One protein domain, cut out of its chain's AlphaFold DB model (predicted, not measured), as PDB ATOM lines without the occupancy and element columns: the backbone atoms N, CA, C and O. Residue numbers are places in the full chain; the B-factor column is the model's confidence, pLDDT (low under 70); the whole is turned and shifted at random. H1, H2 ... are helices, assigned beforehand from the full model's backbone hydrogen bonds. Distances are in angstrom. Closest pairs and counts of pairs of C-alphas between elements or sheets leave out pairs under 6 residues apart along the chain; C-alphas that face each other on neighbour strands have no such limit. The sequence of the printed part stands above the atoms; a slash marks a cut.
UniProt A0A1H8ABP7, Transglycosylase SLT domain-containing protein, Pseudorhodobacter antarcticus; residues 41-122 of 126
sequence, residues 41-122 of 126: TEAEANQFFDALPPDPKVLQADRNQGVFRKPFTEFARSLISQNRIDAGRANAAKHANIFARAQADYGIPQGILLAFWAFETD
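This is residues 41 to 122 of the 126 residues of the protein "Transglycosylase SLT domain-containing protein" of Pseudorhodobacter antarcticus (UniProt A0A1H8ABP7). The chain makes an open U: a small helical body of H5, H6 and H7 at one side, and a long, thin arm, residues 41 to 66 with H1 and H2, that sticks out from it by way of H3 and H4. In the body H5 and H6 meet at a corner, and H7 folds back across H5. The printed part has 82 residues with seven named helices, H1 to H7 in chain order, and no named strand; the class is all helix. It is extended, with a radius of gyration of the C-alphas of 19.6 A, and flat, spanning 47 by 38 by 21 A.

The longest helix, H5, is residues 82 to 94, 18.3 A, from C-alpha 82 at (-23.744, -18.335, 18.490). H6 is residues 96 to 106, 15.1 A, and H7 residues 110 to 121, 16.7 A, ending at C-alpha 121 at (-21.221, -28.464, 6.714). Before them come H4, residues 72 to 79, H3, residues 66 to 69, H2, residues 56 to 63, and H1, residues 42 to 49, whose C-alpha 42 is at (-13.067, -52.878, -17.939).

H5 and H7 touch, at a steep tilt of 58 degrees, opposite ways; their closest C-alphas, those of Gly 88 and Leu 114, are 6.1 A apart. H7 touches H6 with residue 110 alone, its C-alpha 5.5 A from that of Phe 99, at 75 degrees, about perpendicular. H4 and H7 are close but not clearly touching, the C-alphas of Leu 79 and Phe 119 being closest at 6.7 A. H1 and H2 are apart. Every O i to N i+4 pair is within hydrogen-bond range in H1, H2, H4, H5, H6 and H7; H3 is too short for one.

The C-alphas farthest apart, those of Ala 43 and Thr 73, are 51.9 A apart. The printed part has no cut and no long link. No printed residue is under 70 in pLDDT.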
ATOM      1  N   THR A  41     -17.429 -50.668 -17.966       96.38
ATOM      2  CA  THR A  41     -16.546 -51.511 -18.776       96.38
ATOM      3  C   THR A  41     -15.182 -51.644 -18.097       96.38
ATOM      4  O   THR A  41     -14.774 -50.799 -17.298       96.38
ATOM      5  N   GLU A  42     -14.427 -52.683 -18.455       94.00
ATOM      6  CA  GLU A  42     -13.067 -52.878 -17.939       94.00
ATOM      7  C   GLU A  42     -12.169 -51.656 -18.206       94.00
ATOM      8  O   GLU A  42     -11.389 -51.250 -17.346       94.00
ATOM      9  N   ALA A  43     -12.315 -51.029 -19.377       95.56
ATOM     10  CA  ALA A  43     -11.565 -49.832 -19.741       95.56
ATOM     11  C   ALA A  43     -11.899 -48.634 -18.834       95.56
ATOM     12  O   ALA A  43     -10.986 -47.963 -18.359       95.56
ATOM     13  N   GLU A  44     -13.183 -48.394 -18.550       95.88
ATOM     14  CA  GLU A  44     -13.626 -47.311 -17.661       95.88
ATOM     15  C   GLU A  44     -13.177 -47.543 -16.215       95.88
ATOM     16  O   GLU A  44     -12.673 -46.622 -15.571       95.88
ATOM     17  N   ALA A  45     -13.301 -48.777 -15.715       95.62
ATOM     18  CA  ALA A  45     -12.829 -49.136 -14.382       95.62
ATOM     19  C   ALA A  45     -11.306 -48.955 -14.269       95.62
ATOM     20  O   ALA A  45     -10.821 -48.356 -13.309       95.62
ATOM     21  N   ASN A  46     -10.539 -49.410 -15.262       94.31
ATOM     22  CA  ASN A  46      -9.093 -49.196 -15.290       94.31
ATOM     23  C   ASN A  46      -8.747 -47.705 -15.294       94.31
ATOM     24  O   ASN A  46      -8.006 -47.260 -14.421       94.31
ATOM     25  N   GLN A  47      -9.355 -46.920 -16.186       95.12
ATOM     26  CA  GLN A  47      -9.126 -45.479 -16.263       95.12
ATOM     27  C   GLN A  47      -9.418 -44.760 -14.936       95.12
ATOM     28  O   GLN A  47      -8.652 -43.885 -14.538       95.12
ATOM     29  N   PHE A  48     -10.511 -45.113 -14.254       94.19
ATOM     30  CA  PHE A  48     -10.872 -44.504 -12.975       94.19
ATOM     31  C   PHE A  48      -9.890 -44.883 -11.862       94.19
ATOM     32  O   PHE A  48      -9.368 -44.010 -11.171       94.19
ATOM     33  N   PHE A  49      -9.628 -46.179 -11.684       94.06
ATOM     34  CA  PHE A  49      -8.879 -46.673 -10.531       94.06
ATOM     35  C   PHE A  49      -7.353 -46.547 -10.678       94.06
ATOM     36  O   PHE A  49      -6.675 -46.388  -9.666       94.06
ATOM     37  N   ASP A  50      -6.798 -46.578 -11.896       90.50
ATOM     38  CA  ASP A  50      -5.342 -46.450 -12.111       90.50
ATOM     39  C   ASP A  50      -4.808 -45.055 -11.758       90.50
ATOM     40  O   ASP A  50      -3.621 -44.886 -11.484       90.50
ATOM     41  N   ALA A  51      -5.688 -44.052 -11.720       88.38
ATOM     42  CA  ALA A  51      -5.347 -42.687 -11.337       88.38
ATOM     43  C   ALA A  51      -5.325 -42.456  -9.812       88.38
ATOM     44  O   ALA A  51      -5.010 -41.346  -9.378       88.38
ATOM     45  N   LEU A  52      -5.673 -43.457  -8.992       90.88
ATOM     46  CA  LEU A  52      -5.872 -43.291  -7.551       90.88
ATOM     47  C   LEU A  52      -4.667 -43.802  -6.747       90.88
ATOM     48  O   LEU A  52      -4.494 -45.012  -6.615       90.88
ATOM     49  N   PRO A  53      -3.844 -42.922  -6.151       90.44
ATOM     50  CA  PRO A  53      -2.883 -43.326  -5.132       90.44
ATOM     51  C   PRO A  53      -3.549 -43.436  -3.747       90.44
ATOM     52  O   PRO A  53      -4.555 -42.767  -3.488       90.44
ATOM     53  N   PRO A  54      -2.971 -44.207  -2.806       90.75
ATOM     54  CA  PRO A  54      -3.383 -44.127  -1.409       90.75
ATOM     55  C   PRO A  54      -3.080 -42.727  -0.855       90.75
ATOM     56  O   PRO A  54      -1.947 -42.251  -0.950       90.75
ATOM     57  N   ASP A  55      -4.071 -42.076  -0.240       93.00
ATOM     58  CA  ASP A  55      -3.881 -40.768   0.396       93.00
ATOM     59  C   ASP A  55      -3.475 -40.931   1.876       93.00
ATOM     60  O   ASP A  55      -4.290 -41.359   2.707       93.00
ATOM     61  N   PRO A  56      -2.236 -40.565   2.262       92.81
ATOM     62  CA  PRO A  56      -1.795 -40.655   3.651       92.81
ATOM     63  C   PRO A  56      -2.599 -39.753   4.598       92.81
ATOM     64  O   PRO A  56      -2.695 -40.068   5.785       92.81
ATOM     65  N   LYS A  57      -3.203 -38.660   4.109       95.00
ATOM     66  CA  LYS A  57      -4.035 -37.767   4.929       95.00
ATOM     67  C   LYS A  57      -5.335 -38.440   5.348       95.00
ATOM     68  O   LYS A  57      -5.751 -38.258   6.490       95.00
ATOM     69  N   VAL A  58      -5.938 -39.251   4.477       92.75
ATOM     70  CA  VAL A  58      -7.149 -40.025   4.801       92.75
ATOM     71  C   VAL A  58      -6.850 -41.029   5.910       92.75
ATOM     72  O   VAL A  58      -7.546 -41.057   6.921       92.75
ATOM     73  N   LEU A  59      -5.758 -41.788   5.783       90.25
ATOM     74  CA  LEU A  59      -5.337 -42.747   6.813       90.25
ATOM     75  C   LEU A  59      -4.981 -42.060   8.135       90.25
ATOM     76  O   LEU A  59      -5.251 -42.586   9.215       90.25
ATOM     77  N   GLN A  60      -4.355 -40.886   8.066       92.69
ATOM     78  CA  GLN A  60      -4.055 -40.097   9.250       92.69
ATOM     79  C   GLN A  60      -5.338 -39.607   9.931       92.69
ATOM     80  O   GLN A  60      -5.436 -39.707  11.151       92.69
ATOM     81  N   ALA A  61      -6.317 -39.109   9.172       92.56
ATOM     82  CA  ALA A  61      -7.604 -38.662   9.700       92.56
ATOM     83  C   ALA A  61      -8.392 -39.815  10.342       92.56
ATOM     84  O   ALA A  61      -8.877 -39.662  11.462       92.56
ATOM     85  N   ASP A  62      -8.437 -40.982   9.690       90.44
ATOM     86  CA  ASP A  62      -9.064 -42.203  10.217       90.44
ATOM     87  C   ASP A  62      -8.487 -42.598  11.585       90.44
ATOM     88  O   ASP A  62      -9.224 -42.820  12.543       90.44
ATOM     89  N   ARG A  63      -7.157 -42.578  11.727       89.75
ATOM     90  CA  ARG A  63      -6.477 -42.902  12.993       89.75
ATOM     91  C   ARG A  63      -6.620 -41.802  14.050       89.75
ATOM     92  O   ARG A  63      -6.544 -42.071  15.253       89.75
ATOM     93  N   ASN A  64      -6.854 -40.563  13.625       88.31
ATOM     94  CA  ASN A  64      -6.908 -39.381  14.480       88.31
ATOM     95  C   ASN A  64      -8.341 -38.994  14.879       88.31
ATOM     96  O   ASN A  64      -8.747 -37.840  14.764       88.31
ATOM     97  N   GLN A  65      -9.083 -39.929  15.474       85.50
ATOM     98  CA  GLN A  65     -10.426 -39.688  16.026       85.50
ATOM     99  C   GLN A  65     -10.392 -38.964  17.390       85.50
ATOM    100  O   GLN A  65     -10.887 -39.451  18.408       85.50
ATOM    101  N   GLY A  66      -9.746 -37.796  17.451       84.31
ATOM    102  CA  GLY A  66      -9.553 -37.026  18.686       84.31
ATOM    103  C   GLY A  66     -10.853 -36.567  19.355       84.31
ATOM    104  O   GLY A  66     -10.876 -36.377  20.571       84.31
ATOM    105  N   VAL A  67     -11.942 -36.436  18.592       83.31
ATOM    106  CA  VAL A  67     -13.225 -35.924  19.095       83.31
ATOM    107  C   VAL A  67     -13.838 -36.826  20.173       83.31
ATOM    108  O   VAL A  67     -14.380 -36.313  21.147       83.31
ATOM    109  N   PHE A  68     -13.661 -38.148  20.075       83.88
ATOM    110  CA  PHE A  68     -14.189 -39.109  21.055       83.88
ATOM    111  C   PHE A  68     -13.452 -39.088  22.396       83.88
ATOM    112  O   PHE A  68     -13.903 -39.697  23.360       83.88
ATOM    113  N   ARG A  69     -12.313 -38.394  22.470       89.12
ATOM    114  CA  ARG A  69     -11.537 -38.240  23.706       89.12
ATOM    115  C   ARG A  69     -11.902 -36.967  24.470       89.12
ATOM    116  O   ARG A  69     -11.378 -36.747  25.557       89.12
ATOM    117  N   LYS A  70     -12.771 -36.116  23.913       91.94
ATOM    118  CA  LYS A  70     -13.164 -34.850  24.535       91.94
ATOM    119  C   LYS A  70     -14.216 -35.066  25.625       91.94
ATOM    120  O   LYS A  70     -15.139 -35.860  25.427       91.94
ATOM    121  N   PRO A  71     -14.164 -34.310  26.736       95.56
ATOM    122  CA  PRO A  71     -15.289 -34.219  27.654       95.56
ATOM    123  C   PRO A  71     -16.542 -33.723  26.929       95.56
ATOM    124  O   PRO A  71     -16.471 -32.820  26.091       95.56
ATOM    125  N   PHE A  72     -17.707 -34.251  27.308       93.19
ATOM    126  CA  PHE A  72     -18.981 -33.896  26.675       93.19
ATOM    127  C   PHE A  72     -19.217 -32.379  26.610       93.19
ATOM    128  O   PHE A  72     -19.637 -31.858  25.582       93.19
ATOM    129  N   THR A  73     -18.907 -31.649  27.681       93.75
ATOM    130  CA  THR A  73     -19.119 -30.195  27.741       93.75
ATOM    131  C   THR A  73     -18.201 -29.413  26.801       93.75
ATOM    132  O   THR A  73     -18.569 -28.334  26.343       93.75
ATOM    133  N   GLU A  74     -17.005 -29.921  26.503       92.88
ATOM    134  CA  GLU A  74     -16.117 -29.329  25.498       92.88
ATOM    135  C   GLU A  74     -16.655 -29.596  24.091       92.88
ATOM    136  O   GLU A  74     -16.814 -28.666  23.300       92.88
ATOM    137  N   PHE A  75     -17.012 -30.851  23.812       91.50
ATOM    138  CA  PHE A  75     -17.613 -31.255  22.545       91.50
ATOM    139  C   PHE A  75     -18.885 -30.451  22.236       91.50
ATOM    140  O   PHE A  75     -18.963 -29.794  21.199       91.50
ATOM    141  N   ALA A  76     -19.838 -30.400  23.170       92.00
ATOM    142  CA  ALA A  76     -21.096 -29.682  22.996       92.00
ATOM    143  C   ALA A  76     -20.882 -28.183  22.716       92.00
ATOM    144  O   ALA A  76     -21.508 -27.628  21.815       92.00
ATOM    145  N   ARG A  77     -19.950 -27.529  23.429       90.69
ATOM    146  CA  ARG A  77     -19.625 -26.110  23.200       90.69
ATOM    147  C   ARG A  77     -18.982 -25.851  21.843       90.69
ATOM    148  O   ARG A  77     -19.251 -24.811  21.255       90.69
ATOM    149  N   SER A  78     -18.171 -26.779  21.332       88.38
ATOM    150  CA  SER A  78     -17.623 -26.648  19.974       88.38
ATOM    151  C   SER A  78     -18.694 -26.735  18.885       88.38
ATOM    152  O   SER A  78     -18.510 -26.177  17.808       88.38
ATOM    153  N   LEU A  79     -19.822 -27.397  19.166       89.38
ATOM    154  CA  LEU A  79     -20.902 -27.573  18.202       89.38
ATOM    155  C   LEU A  79     -21.972 -26.478  18.263       89.38
ATOM    156  O   LEU A  79     -22.496 -26.090  17.218       89.38
ATOM    157  N   ILE A  80     -22.290 -25.984  19.461       91.94
ATOM    158  CA  ILE A  80     -23.387 -25.040  19.716       91.94
ATOM    159  C   ILE A  80     -22.813 -23.624  19.855       91.94
ATOM    160  O   ILE A  80     -22.712 -23.069  20.951       91.94
ATOM    161  N   SER A  81     -22.393 -23.042  18.730       92.12
ATOM    162  CA  SER A  81     -21.873 -21.672  18.679       92.12
ATOM    163  C   SER A  81     -22.972 -20.659  18.353       92.12
ATOM    164  O   SER A  81     -23.942 -20.973  17.661       92.12
ATOM    165  N   GLN A  82     -22.802 -19.413  18.803       94.62
ATOM    166  CA  GLN A  82     -23.744 -18.335  18.490       94.62
ATOM    167  C   GLN A  82     -23.879 -18.122  16.972       94.62
ATOM    168  O   GLN A  82     -24.998 -18.034  16.472       94.62
ATOM    169  N   ASN A  83     -22.765 -18.170  16.232       94.31
ATOM    170  CA  ASN A  83     -22.764 -18.064  14.769       94.31
ATOM    171  C   ASN A  83     -23.655 -19.126  14.111       94.31
ATOM    172  O   ASN A  83     -24.435 -18.801  13.219       94.31
ATOM    173  N   ARG A  84     -23.596 -20.382  14.575       95.75
ATOM    174  CA  ARG A  84     -24.454 -21.463  14.065       95.75
ATOM    175  C   ARG A  84     -25.919 -21.251  14.395       95.75
ATOM    176  O   ARG A  84     -26.778 -21.563  13.578       95.75
ATOM    177  N   ILE A  85     -26.215 -20.708  15.571       96.19
ATOM    178  CA  ILE A  85     -27.589 -20.384  15.959       96.19
ATOM    179  C   ILE A  85     -28.139 -19.264  15.059       96.19
ATOM    180  O   ILE A  85     -29.268 -19.364  14.574       96.19
ATOM    181  N   ASP A  86     -27.352 -18.219  14.802       97.44
ATOM    182  CA  ASP A  86     -27.739 -17.103  13.931       97.44
ATOM    183  C   ASP A  86     -27.914 -17.550  12.475       97.44
ATOM    184  O   ASP A  86     -28.954 -17.286  11.864       97.44
ATOM    185  N   ALA A  87     -26.955 -18.311  11.944       97.50
ATOM    186  CA  ALA A  87     -27.048 -18.915  10.618       97.50
ATOM    187  C   ALA A  87     -28.234 -19.887  10.518       97.50
ATOM    188  O   ALA A  87     -28.945 -19.897   9.513       97.50
ATOM    189  N   GLY A  88     -28.507 -20.652  11.576       97.94
ATOM    190  CA  GLY A  88     -29.661 -21.540  11.668       97.94
ATOM    191  C   GLY A  88     -30.981 -20.782  11.577       97.94
ATOM    192  O   GLY A  88     -31.848 -21.175  10.804       97.94
ATOM    193  N   ARG A  89     -31.122 -19.654  12.283       98.25
ATOM    194  CA  ARG A  89     -32.300 -18.775  12.169       98.25
ATOM    195  C   ARG A  89     -32.456 -18.186  10.769       98.25
ATOM    196  O   ARG A  89     -33.564 -18.168  10.233       98.25
ATOM    197  N   ALA A  90     -31.364 -17.728  10.162       98.31
ATOM    198  CA  ALA A  90     -31.398 -17.175   8.812       98.31
ATOM    199  C   ALA A  90     -31.817 -18.236   7.778       98.31
ATOM    200  O   ALA A  90     -32.716 -17.999   6.970       98.31
ATOM    201  N   ASN A  91     -31.228 -19.433   7.843       98.50
ATOM    202  CA  ASN A  91     -31.567 -20.541   6.950       98.50
ATOM    203  C   ASN A  91     -32.974 -21.092   7.206       98.50
ATOM    204  O   ASN A  91     -33.667 -21.450   6.254       98.50
ATOM    205  N   ALA A  92     -33.431 -21.096   8.461       98.38
ATOM    206  CA  ALA A  92     -34.799 -21.442   8.829       98.38
ATOM    207  C   ALA A  92     -35.823 -20.566   8.098       98.38
ATOM    208  O   ALA A  92     -36.778 -21.087   7.526       98.38
ATOM    209  N   ALA A  93     -35.596 -19.250   8.095       98.44
ATOM    210  CA  ALA A  93     -36.454 -18.296   7.405       98.44
ATOM    211  C   ALA A  93     -36.339 -18.434   5.880       98.44
ATOM    212  O   ALA A  93     -37.348 -18.525   5.182       98.44
ATOM    213  N   LYS A  94     -35.109 -18.511   5.359       98.38
ATOM    214  CA  LYS A  94     -34.828 -18.613   3.919       98.38
ATOM    215  C   LYS A  94     -35.462 -19.850   3.273       98.38
ATOM    216  O   LYS A  94     -35.953 -19.770   2.151       98.38
ATOM    217  N   HIS A  95     -35.456 -20.983   3.973       98.25
ATOM    218  CA  HIS A  95     -35.916 -22.273   3.457       98.25
ATOM    219  C   HIS A  95     -37.206 -22.768   4.132       98.25
ATOM    220  O   HIS A  95     -37.486 -23.966   4.122       98.25
ATOM    221  N   ALA A  96     -38.018 -21.859   4.686       98.38
ATOM    222  CA  ALA A  96     -39.223 -22.193   5.452       98.38
ATOM    223  C   ALA A  96     -40.167 -23.163   4.717       98.38
ATOM    224  O   ALA A  96     -40.623 -24.143   5.303       98.38
ATOM    225  N   ASN A  97     -40.392 -22.958   3.414       98.38
ATOM    226  CA  ASN A  97     -41.255 -23.829   2.606       98.38
ATOM    227  C   ASN A  97     -40.708 -25.261   2.481       98.38
ATOM    228  O   ASN A  97     -41.478 -26.217   2.478       98.38
ATOM    229  N   ILE A  98     -39.382 -25.417   2.396       98.06
ATOM    230  CA  ILE A  98     -38.734 -26.733   2.316       98.06
ATOM    231  C   ILE A  98     -38.886 -27.455   3.651       98.06
ATOM    232  O   ILE A  98     -39.250 -28.625   3.665       98.06
ATOM    233  N   PHE A  99     -38.667 -26.758   4.769       98.38
ATOM    234  CA  PHE A  99     -38.838 -27.350   6.094       98.38
ATOM    235  C   PHE A  99     -40.292 -27.712   6.393       98.38
ATOM    236  O   PHE A  99     -40.545 -28.791   6.918       98.38
ATOM    237  N   ALA A 100     -41.249 -26.865   6.005       98.38
ATOM    238  CA  ALA A 100     -42.671 -27.166   6.138       98.38
ATOM    239  C   ALA A 100     -43.052 -28.421   5.343       98.38
ATOM    240  O   ALA A 100     -43.726 -29.307   5.865       98.38
ATOM    241  N   ARG A 101     -42.558 -28.539   4.104       98.44
ATOM    242  CA  ARG A 101     -42.752 -29.739   3.291       98.44
ATOM    243  C   ARG A 101     -42.082 -30.964   3.908       98.44
ATOM    244  O   ARG A 101     -42.720 -31.997   4.012       98.44
ATOM    245  N   ALA A 102     -40.833 -30.858   4.356       98.12
ATOM    246  CA  ALA A 102     -40.124 -31.973   4.980       98.12
ATOM    247  C   ALA A 102     -40.832 -32.463   6.253       98.12
ATOM    248  O   ALA A 102     -40.905 -33.664   6.503       98.12
ATOM    249  N   GLN A 103     -41.404 -31.547   7.033       98.12
ATOM    250  CA  GLN A 103     -42.215 -31.904   8.187       98.12
ATOM    251  C   GLN A 103     -43.534 -32.577   7.781       98.12
ATOM    252  O   GLN A 103     -43.941 -33.527   8.442       98.12
ATOM    253  N   ALA A 104     -44.193 -32.127   6.711       98.50
ATOM    254  CA  ALA A 104     -45.423 -32.749   6.218       98.50
ATOM    255  C   ALA A 104     -45.180 -34.148   5.622       98.50
ATOM    256  O   ALA A 104     -45.913 -35.082   5.935       98.50
ATOM    257  N   ASP A 105     -44.137 -34.288   4.802       98.56
ATOM    258  CA  ASP A 105     -43.833 -35.510   4.055       98.56
ATOM    259  C   ASP A 105     -43.168 -36.573   4.952       98.56
ATOM    260  O   ASP A 105     -43.426 -37.765   4.795       98.56
ATOM    261  N   TYR A 106     -42.323 -36.152   5.905       98.19
ATOM    262  CA  TYR A 106     -41.487 -37.061   6.704       98.19
ATOM    263  C   TYR A 106     -41.692 -36.961   8.221       98.19
ATOM    264  O   TYR A 106     -41.108 -37.746   8.965       98.19
ATOM    265  N   GLY A 107     -42.477 -36.002   8.719       98.12
ATOM    266  CA  GLY A 107     -42.701 -35.818  10.159       98.12
ATOM    267  C   GLY A 107     -41.496 -35.270  10.931       98.12
ATOM    268  O   GLY A 107     -41.520 -35.253  12.162       98.12
ATOM    269  N   ILE A 108     -40.437 -34.825  10.247       97.75
ATOM    270  CA  ILE A 108     -39.196 -34.382  10.893       97.75
ATOM    271  C   ILE A 108     -39.297 -32.894  11.260       97.75
ATOM    272  O   ILE A 108     -39.491 -32.061  10.370       97.75
ATOM    273  N   PRO A 109     -39.117 -32.517  12.541       97.56
ATOM    274  CA  PRO A 109     -39.117 -31.117  12.939       97.56
ATOM    275  C   PRO A 109     -37.968 -30.336  12.297       97.56
ATOM    276  O   PRO A 109     -36.820 -30.788  12.275       97.56
ATOM    277  N   GLN A 110     -38.255 -29.104  11.878       97.69
ATOM    278  CA  GLN A 110     -37.285 -28.188  11.271       97.69
ATOM    279  C   GLN A 110     -35.968 -28.068  12.057       97.69
ATOM    280  O   GLN A 110     -34.887 -28.087  11.469       97.69
ATOM    281  N   GLY A 111     -36.048 -27.954  13.387       97.19
ATOM    282  CA  GLY A 111     -34.871 -27.787  14.243       97.19
ATOM    283  C   GLY A 111     -33.882 -28.954  14.167       97.19
ATOM    284  O   GLY A 111     -32.680 -28.730  14.267       97.19
ATOM    285  N   ILE A 112     -34.367 -30.179  13.931       97.75
ATOM    286  CA  ILE A 112     -33.510 -31.363  13.781       97.75
ATOM    287  C   ILE A 112     -32.703 -31.259  12.489       97.75
ATOM    288  O   ILE A 112     -31.482 -31.379  12.517       97.75
ATOM    289  N   LEU A 113     -33.363 -30.957  11.368       98.00
ATOM    290  CA  LEU A 113     -32.695 -30.818  10.072       98.00
ATOM    291  C   LEU A 113     -31.671 -29.674  10.075       98.00
ATOM    292  O   LEU A 113     -30.573 -29.829   9.547       98.00
ATOM    293  N   LEU A 114     -31.997 -28.548  10.717       98.06
ATOM    294  CA  LEU A 114     -31.062 -27.433  10.885       98.06
ATOM    295  C   LEU A 114     -29.839 -27.814  11.725       98.06
ATOM    296  O   LEU A 114     -28.733 -27.402  11.387       98.06
ATOM    297  N   ALA A 115     -30.017 -28.595  12.794       97.12
ATOM    298  CA  ALA A 115     -28.907 -29.045  13.631       97.12
ATOM    299  C   ALA A 115     -27.943 -29.953  12.853       97.12
ATOM    300  O   ALA A 115     -26.738 -29.714  12.882       97.12
ATOM    301  N   PHE A 116     -28.463 -30.931  12.102       96.94
ATOM    302  CA  PHE A 116     -27.633 -31.772  11.233       96.94
ATOM    303  C   PHE A 116     -26.890 -30.932  10.193       96.94
ATOM    304  O   PHE A 116     -25.675 -31.035  10.067       96.94
ATOM    305  N   TRP A 117     -27.588 -30.032   9.503       97.62
ATOM    306  CA  TRP A 117     -26.953 -29.206   8.481       97.62
ATOM    307  C   TRP A 117     -25.840 -28.303   9.049       97.62
ATOM    308  O   TRP A 117     -24.778 -28.168   8.435       97.62
ATOM    309  N   ALA A 118     -26.038 -27.749  10.251       96.81
ATOM    310  CA  ALA A 118     -25.012 -26.985  10.962       96.81
ATOM    311  C   ALA A 118     -23.789 -27.840  11.331       96.81
ATOM    312  O   ALA A 118     -22.655 -27.372  11.232       96.81
ATOM    313  N   PHE A 119     -24.006 -29.071  11.796       95.12
ATOM    314  CA  PHE A 119     -22.930 -29.931  12.287       95.12
ATOM    315  C   PHE A 119     -22.095 -30.530  11.159       95.12
ATOM    316  O   PHE A 119     -20.880 -30.608  11.316       95.12
ATOM    317  N   GLU A 120     -22.722 -30.879  10.035       95.25
ATOM    318  CA  GLU A 120     -22.038 -31.530   8.915       95.25
ATOM    319  C   GLU A 120     -21.246 -30.548   8.042       95.25
ATOM    320  O   GLU A 120     -20.129 -30.849   7.638       95.25
ATOM    321  N   THR A 121     -21.805 -29.371   7.736       96.31
ATOM    322  CA  THR A 121     -21.221 -28.464   6.714       96.31
ATOM    323  C   THR A 121     -21.293 -26.985   7.076       96.31
ATOM    324  O   THR A 121     -21.003 -26.127   6.245       96.31
ATOM    325  N   ASP A 122     -21.730 -26.660   8.296       95.81
ATOM    326  CA  ASP A 122     -21.934 -25.277   8.741       95.81
ATOM    327  C   ASP A 122     -22.760 -24.468   7.722       95.81
ATOM    328  O   ASP A 122     -22.385 -23.383   7.275       95.81
TER     329      ASP A 122